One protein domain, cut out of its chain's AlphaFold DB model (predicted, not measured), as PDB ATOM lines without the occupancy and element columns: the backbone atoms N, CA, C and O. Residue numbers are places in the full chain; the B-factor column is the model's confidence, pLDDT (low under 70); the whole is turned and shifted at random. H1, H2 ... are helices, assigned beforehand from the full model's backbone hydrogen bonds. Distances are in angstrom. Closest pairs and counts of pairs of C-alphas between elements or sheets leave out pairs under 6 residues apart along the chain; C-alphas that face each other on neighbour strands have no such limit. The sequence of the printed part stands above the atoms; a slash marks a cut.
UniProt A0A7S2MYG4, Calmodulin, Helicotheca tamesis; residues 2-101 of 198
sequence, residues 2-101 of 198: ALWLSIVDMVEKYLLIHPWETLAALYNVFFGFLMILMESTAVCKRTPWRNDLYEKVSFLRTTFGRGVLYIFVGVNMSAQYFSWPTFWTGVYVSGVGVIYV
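What this domain is: This is residues 2 to 101 of the 198 residues of the protein "Calmodulin" of Helicotheca tamesis (UniProt A0A7S2MYG4). Helix H1 sticks out as an arm from a body in which the long helix H2 runs beside a close helical hairpin, H5 and H6. H3 and H4 lie at the body's end away from H1. The printed part has 100 residues with six named helices, H1 to H6 in order, and no named strand: all helix. It is loose, with a radius of gyration of the C-alphas of 17.8 A, and spans 56 by 28 by 22 A.

Where its parts are: H1, residues 2 to 15, begins at C-alpha (144.597, 161.958, 182.216). H2 is residues 19 to 39, 30.3 A; H3 48 to 56; H4 58 to 61; H5 63 to 80, 25.8 A. H6, 84 to 101, 25.9 A, ends at C-alpha (164.030, 126.459, 216.234).

How they stand to each other: H1 touches no helix. H2, with residues 24 to 31 alone, touches H5, the hub, opposite ways at a shallow tilt of 23 degrees; the closest C-alphas, Phe 31 and Val 73, are 7.4 A apart. H3 and H4 are close but not clearly touching, with C-alphas 54 and 61 closest at 5.9 A. H4 and H5 only just touch, only at the corner, with 3 pairs of C-alphas within 8 A, Phe 59 and Gly 65 closest at 5.2 A. H5 and H6 touch at 19 degrees, a shallow tilt, opposite ways; C-alphas 67 and 97 are closest, 3.9 A. Every O i to N i+4 pair is within hydrogen-bond range in H1, H2, H3, H5 and H6; H4 is too short for one.

The domain as a whole: The C-alphas farthest apart, of Ala 2 and Glu 55, are 58.1 A apart. Residues 2 to 19 stand free. The printed part has no cut, and no link is long. Residues 13 to 17, 40 to 51 and 81 have pLDDT under 70.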
ATOM      1  N   ALA A   2     144.427 162.709 180.958       79.06
ATOM      2  CA  ALA A   2     144.597 161.958 182.216       79.06
ATOM      3  C   ALA A   2     143.913 160.573 182.253       79.06
ATOM      4  O   ALA A   2     144.537 159.598 182.651       79.06
ATOM      5  N   LEU A   3     142.668 160.461 181.772       84.81
ATOM      6  CA  LEU A   3     141.964 159.169 181.682       84.81
ATOM      7  C   LEU A   3     142.654 158.182 180.732       84.81
ATOM      8  O   LEU A   3     142.743 157.001 181.032       84.81
ATOM      9  N   TRP A   4     143.181 158.674 179.608       85.62
ATOM     10  CA  TRP A   4     143.899 157.846 178.638       85.62
ATOM     11  C   TRP A   4     145.211 157.313 179.220       85.62
ATOM     12  O   TRP A   4     145.474 156.123 179.126       85.62
ATOM     13  N   LEU A   5     145.985 158.164 179.898       86.75
ATOM     14  CA  LEU A   5     147.211 157.748 180.583       86.75
ATOM     15  C   LEU A   5     146.931 156.749 181.712       86.75
ATOM     16  O   LEU A   5     147.672 155.789 181.860       86.75
ATOM     17  N   SER A   6     145.835 156.923 182.456       83.06
ATOM     18  CA  SER A   6     145.430 155.977 183.504       83.06
ATOM     19  C   SER A   6     145.021 154.615 182.943       83.06
ATOM     20  O   SER A   6     145.297 153.597 183.566       83.06
ATOM     21  N   ILE A   7     144.348 154.585 181.791       81.69
ATOM     22  CA  ILE A   7     143.949 153.335 181.138       81.69
ATOM     23  C   ILE A   7     145.171 152.648 180.535       81.69
ATOM     24  O   ILE A   7     145.306 151.441 180.687       81.69
ATOM     25  N   VAL A   8     146.077 153.399 179.902       83.31
ATOM     26  CA  VAL A   8     147.325 152.855 179.354       83.31
ATOM     27  C   VAL A   8     148.215 152.299 180.468       83.31
ATOM     28  O   VAL A   8     148.652 151.168 180.333       83.31
ATOM     29  N   ASP A   9     148.388 153.003 181.591       79.69
ATOM     30  CA  ASP A   9     149.152 152.514 182.755       79.69
ATOM     31  C   ASP A   9     148.502 151.274 183.397       79.69
ATOM     32  O   ASP A   9     149.183 150.318 183.767       79.69
ATOM     33  N   MET A  10     147.168 151.243 183.480       75.31
ATOM     34  CA  MET A  10     146.438 150.067 183.959       75.31
ATOM     35  C   MET A  10     146.632 148.872 183.020       75.31
ATOM     36  O   MET A  10     146.877 147.764 183.483       75.31
ATOM     37  N   VAL A  11     146.538 149.096 181.709       74.00
ATOM     38  CA  VAL A  11     146.689 148.071 180.670       74.00
ATOM     39  C   VAL A  11     148.140 147.596 180.571       74.00
ATOM     40  O   VAL A  11     148.362 146.402 180.418       74.00
ATOM     41  N   GLU A  12     149.120 148.480 180.741       76.50
ATOM     42  CA  GLU A  12     150.553 148.169 180.775       76.50
ATOM     43  C   GLU A  12     150.903 147.297 181.986       76.50
ATOM     44  O   GLU A  12     151.515 146.247 181.814       76.50
ATOM     45  N   LYS A  13     150.399 147.631 183.182       67.81
ATOM     46  CA  LYS A  13     150.533 146.787 184.386       67.81
ATOM     47  C   LYS A  13     149.841 145.428 184.261       67.81
ATOM     48  O   LYS A  13     150.284 144.464 184.875       67.81
ATOM     49  N   TYR A  14     148.752 145.345 183.494       66.12
ATOM     50  CA  TYR A  14     147.981 144.108 183.316       66.12
ATOM     51  C   TYR A  14     148.492 143.227 182.164       66.12
ATOM     52  O   TYR A  14     148.295 142.017 182.197       66.12
ATOM     53  N   LEU A  15     149.132 143.807 181.140       62.19
ATOM     54  CA  LEU A  15     149.745 143.084 180.014       62.19
ATOM     55  C   LEU A  15     151.197 142.691 180.294       62.19
ATOM     56  O   LEU A  15     151.630 141.635 179.839       62.19
ATOM     57  N   LEU A  16     151.935 143.491 181.069       62.28
ATOM     58  CA  LEU A  16     153.261 143.149 181.584       62.28
ATOM     59  C   LEU A  16     153.129 142.400 182.910       62.28
ATOM     60  O   LEU A  16     153.727 142.782 183.912       62.28
ATOM     61  N   ILE A  17     152.353 141.313 182.925       65.12
ATOM     62  CA  ILE A  17     152.456 140.334 184.006       65.12
ATOM     63  C   ILE A  17     153.913 139.880 184.002       65.12
ATOM     64  O   ILE A  17     154.305 139.092 183.143       65.12
ATOM     65  N   HIS A  18     154.733 140.402 184.914       72.56
ATOM     66  CA  HIS A  18     156.087 139.916 185.096       72.56
ATOM     67  C   HIS A  18     155.946 138.450 185.520       72.56
ATOM     68  O   HIS A  18     155.480 138.173 186.631       72.56
ATOM     69  N   PRO A  19     156.283 137.484 184.645       78.69
ATOM     70  CA  PRO A  19     155.971 136.081 184.897       78.69
ATOM     71  C   PRO A  19     156.650 135.605 186.183       78.69
ATOM     72  O   PRO A  19     156.083 134.819 186.933       78.69
ATOM     73  N   TRP A  20     157.821 136.168 186.488       80.19
ATOM     74  CA  TRP A  20     158.548 135.941 187.728       80.19
ATOM     75  C   TRP A  20     157.792 136.408 188.984       80.19
ATOM     76  O   TRP A  20     157.770 135.691 189.980       80.19
ATOM     77  N   GLU A  21     157.118 137.556 188.932       78.19
ATOM     78  CA  GLU A  21     156.339 138.091 190.060       78.19
ATOM     79  C   GLU A  21     155.109 137.256 190.350       78.19
ATOM     80  O   GLU A  21     154.817 136.935 191.501       78.19
ATOM     81  N   THR A  22     154.435 136.821 189.292       81.38
ATOM     82  CA  THR A  22     153.272 135.945 189.425       81.38
ATOM     83  C   THR A  22     153.680 134.567 189.932       81.38
ATOM     84  O   THR A  22     153.025 134.023 190.816       81.38
ATOM     85  N   LEU A  23     154.797 134.020 189.440       83.38
ATOM     86  CA  LEU A  23     155.350 132.760 189.942       83.38
ATOM     87  C   LEU A  23     155.750 132.861 191.419       83.38
ATOM     88  O   LEU A  23     155.415 131.973 192.201       83.38
ATOM     89  N   ALA A  24     156.405 133.949 191.823       82.44
ATOM     90  CA  ALA A  24     156.772 134.187 193.216       82.44
ATOM     91  C   ALA A  24     155.544 134.384 194.124       82.44
ATOM     92  O   ALA A  24     155.502 133.869 195.242       82.44
ATOM     93  N   ALA A  25     154.502 135.068 193.645       82.31
ATOM     94  CA  ALA A  25     153.241 135.199 194.370       82.31
ATOM     95  C   ALA A  25     152.546 133.839 194.552       82.31
ATOM     96  O   ALA A  25     152.130 133.510 195.662       82.31
ATOM     97  N   LEU A  26     152.478 133.017 193.498       87.56
ATOM     98  CA  LEU A  26     151.938 131.653 193.572       87.56
ATOM     99  C   LEU A  26     152.734 130.777 194.548       87.56
ATOM    100  O   LEU A  26     152.140 130.042 195.336       87.56
ATOM    101  N   TYR A  27     154.063 130.901 194.542       87.81
ATOM    102  CA  TYR A  27     154.950 130.230 195.491       87.81
ATOM    103  C   TYR A  27     154.631 130.633 196.941       87.81
ATOM    104  O   TYR A  27     154.411 129.768 197.788       87.81
ATOM    105  N   ASN A  28     154.512 131.933 197.227       86.44
ATOM    106  CA  ASN A  28     154.180 132.425 198.566       86.44
ATOM    107  C   ASN A  28     152.786 131.982 199.031       86.44
ATOM    108  O   ASN A  28     152.612 131.646 200.201       86.44
ATOM    109  N   VAL A  29     151.798 131.926 198.131       88.69
ATOM    110  CA  VAL A  29     150.458 131.399 198.442       88.69
ATOM    111  C   VAL A  29     150.518 129.905 198.757       88.69
ATOM    112  O   VAL A  29     149.914 129.467 199.737       88.69
ATOM    113  N   PHE A  30     151.274 129.128 197.978       90.44
ATOM    114  CA  PHE A  30     151.467 127.699 198.224       90.44
ATOM    115  C   PHE A  30     152.100 127.442 199.597       90.44
ATOM    116  O   PHE A  30     151.555 126.670 200.385       90.44
ATOM    117  N   PHE A  31     153.200 128.130 199.924       89.44
ATOM    118  CA  PHE A  31     153.840 127.992 201.234       89.44
ATOM    119  C   PHE A  31     152.979 128.562 202.362       89.44
ATOM    120  O   PHE A  31     152.933 127.968 203.431       89.44
ATOM    121  N   GLY A  32     152.234 129.644 202.133       87.88
ATOM    122  CA  GLY A  32     151.259 130.170 203.091       87.88
ATOM    123  C   GLY A  32     150.189 129.142 203.454       87.88
ATOM    124  O   GLY A  32     149.928 128.901 204.632       87.88
ATOM    125  N   PHE A  33     149.622 128.476 202.446       87.81
ATOM    126  CA  PHE A  33     148.675 127.385 202.652       87.81
ATOM    127  C   PHE A  33     149.333 126.201 203.369       87.81
ATOM    128  O   PHE A  33     148.777 125.703 204.343       87.81
ATOM    129  N   LEU A  34     150.544 125.805 202.960       86.06
ATOM    130  CA  LEU A  34     151.308 124.744 203.618       86.06
ATOM    131  C   LEU A  34     151.547 125.048 205.106       86.06
ATOM    132  O   LEU A  34     151.285 124.189 205.943       86.06
ATOM    133  N   MET A  35     151.965 126.268 205.457       86.25
ATOM    134  CA  MET A  35     152.179 126.692 206.848       86.25
ATOM    135  C   MET A  35     150.886 126.618 207.671       86.25
ATOM    136  O   MET A  35     150.880 126.049 208.760       86.25
ATOM    137  N   ILE A  36     149.767 127.121 207.135       85.25
ATOM    138  CA  ILE A  36     148.459 127.032 207.807       85.25
ATOM    139  C   ILE A  36     148.079 125.571 208.041       85.25
ATOM    140  O   ILE A  36     147.654 125.206 209.137       85.25
ATOM    141  N   LEU A  37     148.240 124.724 207.026       79.56
ATOM    142  CA  LEU A  37     147.928 123.305 207.135       79.56
ATOM    143  C   LEU A  37     148.782 122.614 208.200       79.56
ATOM    144  O   LEU A  37     148.249 121.818 208.974       79.56
ATOM    145  N   MET A  38     150.072 122.950 208.263       78.44
ATOM    146  CA  MET A  38     151.014 122.401 209.234       78.44
ATOM    147  C   MET A  38     150.689 122.809 210.675       78.44
ATOM    148  O   MET A  38     150.770 121.957 211.559       78.44
ATOM    149  N   GLU A  39     150.281 124.060 210.914       80.94
ATOM    150  CA  GLU A  39     149.911 124.544 212.255       80.94
ATOM    151  C   GLU A  39     148.479 124.194 212.662       80.94
ATOM    152  O   GLU A  39     148.141 124.174 213.850       80.94
ATOM    153  N   SER A  40     147.600 123.911 211.695       66.88
ATOM    154  CA  SER A  40     146.199 123.620 211.985       66.88
ATOM    155  C   SER A  40     146.041 122.254 212.663       66.88
ATOM    156  O   SER A  40     145.813 121.209 212.051       66.88
ATOM    157  N   THR A  41     146.077 122.261 213.991       58.56
ATOM    158  CA  THR A  41     145.720 121.091 214.800       58.56
ATOM    159  C   THR A  41     144.208 120.837 214.820       58.56
ATOM    160  O   THR A  41     143.791 119.776 215.261       58.56
ATOM    161  N   ALA A  42     143.359 121.759 214.354       51.12
ATOM    162  CA  ALA A  42     141.898 121.625 214.452       51.12
ATOM    163  C   ALA A  42     141.211 121.101 213.174       51.12
ATOM    164  O   ALA A  42     140.267 120.324 213.271       51.12
ATOM    165  N   VAL A  43     141.671 121.501 211.981       48.19
ATOM    166  CA  VAL A  43     140.938 121.272 210.715       48.19
ATOM    167  C   VAL A  43     141.461 120.057 209.936       48.19
ATOM    168  O   VAL A  43     140.678 119.350 209.309       48.19
ATOM    169  N   CYS A  44     142.760 119.749 210.019       48.06
ATOM    170  CA  CYS A  44     143.403 118.727 209.176       48.06
ATOM    171  C   CYS A  44     143.881 117.472 209.928       48.06
ATOM    172  O   CYS A  44     144.706 116.715 209.424       48.06
ATOM    173  N   LYS A  45     143.363 117.196 211.135       51.06
ATOM    174  CA  LYS A  45     143.755 116.019 211.944       51.06
ATOM    175  C   LYS A  45     143.378 114.656 211.338       51.06
ATOM    176  O   LYS A  45     143.792 113.642 211.885       51.06
ATOM    177  N   ARG A  46     142.610 114.620 210.241       51.50
ATOM    178  CA  ARG A  46     141.988 113.395 209.704       51.50
ATOM    179  C   ARG A  46     142.287 113.106 208.229       51.50
ATOM    180  O   ARG A  46     141.661 112.225 207.651       51.50
ATOM    181  N   THR A  47     143.169 113.874 207.592       56.78
ATOM    182  CA  THR A  47     143.386 113.757 206.146       56.78
ATOM    183  C   THR A  47     144.619 112.904 205.819       56.78
ATOM    184  O   THR A  47     145.705 113.250 206.285       56.78
ATOM    185  N   PRO A  48     144.491 111.856 204.981       65.44
ATOM    186  CA  PRO A  48     145.561 110.884 204.719       65.44
ATOM    187  C   PRO A  48     146.824 111.511 204.115       65.44
ATOM    188  O   PRO A  48     147.931 111.165 204.509       65.44
ATOM    189  N   TRP A  49     146.673 112.537 203.272       69.50
ATOM    190  CA  TRP A  49     147.803 113.213 202.619       69.50
ATOM    191  C   TRP A  49     148.813 113.843 203.596       69.50
ATOM    192  O   TRP A  49     149.966 114.063 203.230       69.50
ATOM    193  N   ARG A  50     148.400 114.168 204.831       66.75
ATOM    194  CA  ARG A  50     149.297 114.755 205.836       66.75
ATOM    195  C   ARG A  50     150.290 113.718 206.364       66.75
ATOM    196  O   ARG A  50     151.448 114.061 206.580       66.75
ATOM    197  N   ASN A  51     149.842 112.476 206.542       67.62
ATOM    198  CA  ASN A  51     150.717 111.380 206.945       67.62
ATOM    199  C   ASN A  51     151.689 111.053 205.804       67.62
ATOM    200  O   ASN A  51     152.890 111.033 206.048       67.62
ATOM    201  N   ASP A  52     151.205 110.989 204.557       71.50
ATOM    202  CA  ASP A  52     152.056 110.809 203.369       71.50
ATOM    203  C   ASP A  52     153.123 111.915 203.232       71.50
ATOM    204  O   ASP A  52     154.249 111.671 202.792       71.50
ATOM    205  N   LEU A  53     152.779 113.162 203.584       72.12
ATOM    206  CA  LEU A  53     153.718 114.286 203.564       72.12
ATOM    207  C   LEU A  53     154.811 114.127 204.626       72.12
ATOM    208  O   LEU A  53     155.979 114.364 204.323       72.12
ATOM    209  N   TYR A  54     154.451 113.743 205.852       71.62
ATOM    210  CA  TYR A  54     155.430 113.517 206.919       71.62
ATOM    211  C   TYR A  54     156.259 112.254 206.707       71.62
ATOM    212  O   TYR A  54     157.410 112.223 207.128       71.62
ATOM    213  N   GLU A  55     155.724 111.251 206.017       72.12
ATOM    214  CA  GLU A  55     156.482 110.071 205.610       72.12
ATOM    215  C   GLU A  55     157.559 110.445 204.581       72.12
ATOM    216  O   GLU A  55     158.725 110.085 204.727       72.12
ATOM    217  N   LYS A  56     157.202 111.256 203.576       79.62
ATOM    218  CA  LYS A  56     158.153 111.728 202.553       79.62
ATOM    219  C   LYS A  56     159.136 112.769 203.076       79.62
ATOM    220  O   LYS A  56     160.255 112.864 202.577       79.62
ATOM    221  N   VAL A  57     158.708 113.591 204.030       78.50
ATOM    222  CA  VAL A  57     159.478 114.718 204.560       78.50
ATOM    223  C   VAL A  57     159.440 114.684 206.086       78.50
ATOM    224  O   VAL A  57     158.811 115.514 206.748       78.50
ATOM    225  N   SER A  58     160.156 113.714 206.652       72.50
ATOM    226  CA  SER A  58     160.185 113.444 208.095       72.50
ATOM    227  C   SER A  58     160.644 114.638 208.936       72.50
ATOM    228  O   SER A  58     160.160 114.832 210.053       72.50
ATOM    229  N   PHE A  59     161.502 115.511 208.393       77.50
ATOM    230  CA  PHE A  59     161.987 116.685 209.122       77.50
ATOM    231  C   PHE A  59     160.859 117.676 209.475       77.50
ATOM    232  O   PHE A  59     160.919 118.314 210.526       77.50
ATOM    233  N   LEU A  60     159.801 117.767 208.656       76.06
ATOM    234  CA  LEU A  60     158.666 118.681 208.860       76.06
ATOM    235  C   LEU A  60     157.729 118.260 210.001       76.06
ATOM    236  O   LEU A  60     156.896 119.059 210.434       76.06
ATOM    237  N   ARG A  61     157.865 117.028 210.505       72.12
ATOM    238  CA  ARG A  61     157.168 116.567 211.712       72.12
ATOM    239  C   ARG A  61     157.678 117.312 212.948       72.12
ATOM    240  O   ARG A  61     156.902 117.756 213.794       72.12
ATOM    241  N   THR A  62     158.989 117.537 213.007       76.50
ATOM    242  CA  THR A  62     159.630 118.215 214.138       76.50
ATOM    243  C   THR A  62     159.283 119.708 214.181       76.50
ATOM    244  O   THR A  62     159.142 120.374 213.152       76.50
ATOM    245  N   THR A  63     159.162 120.264 215.388       79.44
ATOM    246  CA  THR A  63     159.009 121.718 215.598       79.44
ATOM    247  C   THR A  63     160.230 122.492 215.099       79.44
ATOM    248  O   THR A  63     160.087 123.572 214.526       79.44
ATOM    249  N   PHE A  64     161.424 121.905 215.225       83.19
ATOM    250  CA  PHE A  64     162.666 122.445 214.674       83.19
ATOM    251  C   PHE A  64     162.607 122.581 213.145       83.19
ATOM    252  O   PHE A  64     162.849 123.663 212.611       83.19
ATOM    253  N   GLY A  65     162.229 121.514 212.437       84.56
ATOM    254  CA  GLY A  65     162.147 121.509 210.978       84.56
ATOM    255  C   GLY A  65     161.124 122.498 210.423       84.56
ATOM    256  O   GLY A  65     161.395 123.183 209.436       84.56
ATOM    257  N   ARG A  66     159.987 122.649 211.113       87.06
ATOM    258  CA  ARG A  66     159.003 123.712 210.846       87.06
ATOM    259  C   ARG A  66     159.605 125.106 210.994       87.06
ATOM    260  O   ARG A  66     159.442 125.941 210.108       87.06
ATOM    261  N   GLY A  67     160.364 125.336 212.064       89.75
ATOM    262  CA  GLY A  67     161.058 126.603 212.284       89.75
ATOM    263  C   GLY A  67     162.049 126.944 211.169       89.75
ATOM    264  O   GLY A  67     162.047 128.071 210.675       89.75
ATOM    265  N   VAL A  68     162.833 125.964 210.702       91.38
ATOM    266  CA  VAL A  68     163.751 126.135 209.559       91.38
ATOM    267  C   VAL A  68     162.989 126.504 208.284       91.38
ATOM    268  O   VAL A  68     163.398 127.425 207.575       91.38
ATOM    269  N   LEU A  69     161.855 125.847 208.017       91.00
ATOM    270  CA  LEU A  69     161.000 126.181 206.877       91.00
ATOM    271  C   LEU A  69     160.493 127.631 206.959       91.00
ATOM    272  O   LEU A  69     160.516 128.341 205.955       91.00
ATOM    273  N   TYR A  70     160.078 128.094 208.141       93.00
ATOM    274  CA  TYR A  70     159.547 129.453 208.318       93.00
ATOM    275  C   TYR A  70     160.633 130.510 208.142       93.00
ATOM    276  O   TYR A  70     160.387 131.535 207.510       93.00
ATOM    277  N   ILE A  71     161.853 130.245 208.619       94.25
ATOM    278  CA  ILE A  71     163.006 131.117 208.355       94.25
ATOM    279  C   ILE A  71     163.266 131.192 206.850       94.25
ATOM    280  O   ILE A  71     163.395 132.285 206.306       94.25
ATOM    281  N   PHE A  72     163.300 130.049 206.163       92.50
ATOM    282  CA  PHE A  72     163.553 130.009 204.725       92.50
ATOM    283  C   PHE A  72     162.503 130.802 203.930       92.50
ATOM    284  O   PHE A  72     162.861 131.660 203.121       92.50
ATOM    285  N   VAL A  73     161.215 130.571 204.200       92.00
ATOM    286  CA  VAL A  73     160.109 131.281 203.539       92.00
ATOM    287  C   VAL A  73     160.124 132.771 203.889       92.00
ATOM    288  O   VAL A  73     160.022 133.606 202.995       92.00
ATOM    289  N   GLY A  74     160.317 133.136 205.159       91.81
ATOM    290  CA  GLY A  74     160.336 134.533 205.599       91.81
ATOM    291  C   GLY A  74     161.503 135.345 205.020       91.81
ATOM    292  O   GLY A  74     161.321 136.489 204.589       91.81
ATOM    293  N   VAL A  75     162.695 134.745 204.920       92.69
ATOM    294  CA  VAL A  75     163.857 135.365 204.264       92.69
ATOM    295  C   VAL A  75     163.597 135.524 202.767       92.69
ATOM    296  O   VAL A  75     163.852 136.584 202.203       92.69
ATOM    297  N   ASN A  76     163.009 134.513 202.126       89.31
ATOM    298  CA  ASN A  76     162.644 134.582 200.715       89.31
ATOM    299  C   ASN A  76     161.612 135.698 200.433       89.31
ATOM    300  O   ASN A  76     161.812 136.499 199.520       89.31
ATOM    301  N   MET A  77     160.582 135.834 201.278       88.19
ATOM    302  CA  MET A  77     159.571 136.898 201.182       88.19
ATOM    303  C   MET A  77     160.156 138.301 201.360       88.19
ATOM    304  O   MET A  77     159.755 139.228 200.657       88.19
ATOM    305  N   SER A  78     161.106 138.468 202.282       87.81
ATOM    306  CA  SER A  78     161.754 139.767 202.507       87.81
ATOM    307  C   SER A  78     162.743 140.146 201.398       87.81
ATOM    308  O   SER A  78     162.985 141.335 201.193       87.81
ATOM    309  N   ALA A  79     163.265 139.166 200.650       86.06
ATOM    310  CA  ALA A  79     164.228 139.377 199.570       86.06
ATOM    311  C   ALA A  79     163.603 139.561 198.172       86.06
ATOM    312  O   ALA A  79     164.191 140.253 197.343       86.06
ATOM    313  N   GLN A  80     162.450 138.944 197.874       75.62
ATOM    314  CA  GLN A  80     161.931 138.882 196.496       75.62
ATOM    315  C   GLN A  80     161.229 140.161 196.009       75.62
ATOM    316  O   GLN A  80     161.278 140.429 194.814       75.62
ATOM    317  N   TYR A  81     160.639 140.971 196.901       68.25
ATOM    318  CA  TYR A  81     159.985 142.241 196.547       68.25
ATOM    319  C   TYR A  81     160.120 143.252 197.682       68.25
ATOM    320  O   TYR A  81     159.577 143.043 198.770       68.25
ATOM    321  N   PHE A  82     160.805 144.373 197.432       70.50
ATOM    322  CA  PHE A  82     160.904 145.456 198.411       70.50
ATOM    323  C   PHE A  82     159.618 146.287 198.420       70.50
ATOM    324  O   PHE A  82     159.555 147.408 197.922       70.50
ATOM    325  N   SER A  83     158.563 145.708 198.986       81.69
ATOM    326  CA  SER A  83     157.414 146.456 199.470       81.69
ATOM    327  C   SER A  83     157.450 146.436 200.994       81.69
ATOM    328  O   SER A  83     157.728 145.406 201.610       81.69
ATOM    329  N   TRP A  84     157.184 147.578 201.626       85.25
ATOM    330  CA  TRP A  84     157.200 147.671 203.086       85.25
ATOM    331  C   TRP A  84     156.333 146.597 203.776       85.25
ATOM    332  O   TRP A  84     156.808 146.009 204.749       85.25
ATOM    333  N   PRO A  85     155.125 146.249 203.282       86.88
ATOM    334  CA  PRO A  85     154.325 145.179 203.879       86.88
ATOM    335  C   PRO A  85     154.948 143.778 203.750       86.88
ATOM    336  O   PRO A  85     154.965 143.023 204.725       86.88
ATOM    337  N   THR A  86     155.478 143.412 202.576       82.88
ATOM    338  CA  THR A  86     156.084 142.080 202.352       82.88
ATOM    339  C   THR A  86     157.369 141.903 203.148       82.88
ATOM    340  O   THR A  86     157.621 140.833 203.696       82.88
ATOM    341  N   PHE A  87     158.144 142.976 203.292       89.06
ATOM    342  CA  PHE A  87     159.352 142.969 204.100       89.06
ATOM    343  C   PHE A  87     159.044 142.691 205.577       89.06
ATOM    344  O   PHE A  87     159.580 141.745 206.153       89.06
ATOM    345  N   TRP A  88     158.138 143.464 206.188       90.62
ATOM    346  CA  TRP A  88     157.819 143.306 207.612       90.62
ATOM    347  C   TRP A  88     157.128 141.979 207.928       90.62
ATOM    348  O   TRP A  88     157.406 141.378 208.965       90.62
ATOM    349  N   THR A  89     156.279 141.483 207.026       90.25
ATOM    350  CA  THR A  89     155.683 140.145 207.169       90.25
ATOM    351  C   THR A  89     156.738 139.043 207.055       90.25
ATOM    352  O   THR A  89     156.742 138.137 207.884       90.25
ATOM    353  N   GLY A  90     157.693 139.148 206.126       91.62
ATOM    354  CA  GLY A  90     158.817 138.210 206.014       91.62
ATOM    355  C   GLY A  90     159.734 138.205 207.243       91.62
ATOM    356  O   GLY A  90     160.095 137.136 207.743       91.62
ATOM    357  N   VAL A  91     160.053 139.383 207.794       93.25
ATOM    358  CA  VAL A  91     160.824 139.515 209.047       93.25
ATOM    359  C   VAL A  91     160.076 138.877 210.218       93.25
ATOM    360  O   VAL A  91     160.670 138.123 210.988       93.25
ATOM    361  N   TYR A  92     158.769 139.127 210.334       94.25
ATOM    362  CA  TYR A  92     157.929 138.517 211.362       94.25
ATOM    363  C   TYR A  92     157.925 136.984 211.263       94.25
ATOM    364  O   TYR A  92     158.212 136.312 212.254       94.25
ATOM    365  N   VAL A  93     157.674 136.427 210.072       93.75
ATOM    366  CA  VAL A  93     157.661 134.970 209.838       93.75
ATOM    367  C   VAL A  93     159.029 134.352 210.138       93.75
ATOM    368  O   VAL A  93     159.102 133.309 210.788       93.75
ATOM    369  N   SER A  94     160.118 135.029 209.765       94.50
ATOM    370  CA  SER A  94     161.478 134.592 210.100       94.50
ATOM    371  C   SER A  94     161.711 134.575 211.613       94.50
ATOM    372  O   SER A  94     162.267 133.617 212.143       94.50
ATOM    373  N   GLY A  95     161.240 135.602 212.330       95.50
ATOM    374  CA  GLY A  95     161.313 135.672 213.790       95.50
ATOM    375  C   GLY A  95     160.533 134.547 214.476       95.50
ATOM    376  O   GLY A  95     161.055 133.914 215.394       95.50
ATOM    377  N   VAL A  96     159.325 134.237 213.995       92.94
ATOM    378  CA  VAL A  96     158.557 133.068 214.459       92.94
ATOM    379  C   VAL A  96     159.350 131.785 214.210       92.94
ATOM    380  O   VAL A  96     159.495 130.977 215.125       92.94
ATOM    381  N   GLY A  97     159.936 131.623 213.023       93.00
ATOM    382  CA  GLY A  97     160.769 130.465 212.704       93.00
ATOM    383  C   GLY A  97     161.971 130.297 213.642       93.00
ATOM    384  O   GLY A  97     162.228 129.191 214.117       93.00
ATOM    385  N   VAL A  98     162.651 131.392 214.003       94.50
ATOM    386  CA  VAL A  98     163.739 131.375 215.002       94.50
ATOM    387  C   VAL A  98     163.229 130.922 216.370       94.50
ATOM    388  O   VAL A  98     163.865 130.084 217.007       94.50
ATOM    389  N   ILE A  99     162.069 131.414 216.817       91.69
ATOM    390  CA  ILE A  99     161.459 130.976 218.083       91.69
ATOM    391  C   ILE A  99     161.166 129.471 218.045       91.69
ATOM    392  O   ILE A  99     161.488 128.775 219.005       91.69
ATOM    393  N   TYR A 100     160.621 128.954 216.941       90.06
ATOM    394  CA  TYR A 100     160.367 127.519 216.760       90.06
ATOM    395  C   TYR A 100     161.647 126.684 216.843       90.06
ATOM    396  O   TYR A 100     161.674 125.675 217.545       90.06
ATOM    397  N   VAL A 101     162.720 127.124 216.178       90.94
ATOM    398  CA  VAL A 101     164.030 126.459 216.234       90.94
ATOM    399  C   VAL A 101     164.581 126.445 217.657       90.94
ATOM    400  O   VAL A 101     165.018 125.395 218.127       90.94
TER     401      VAL A 101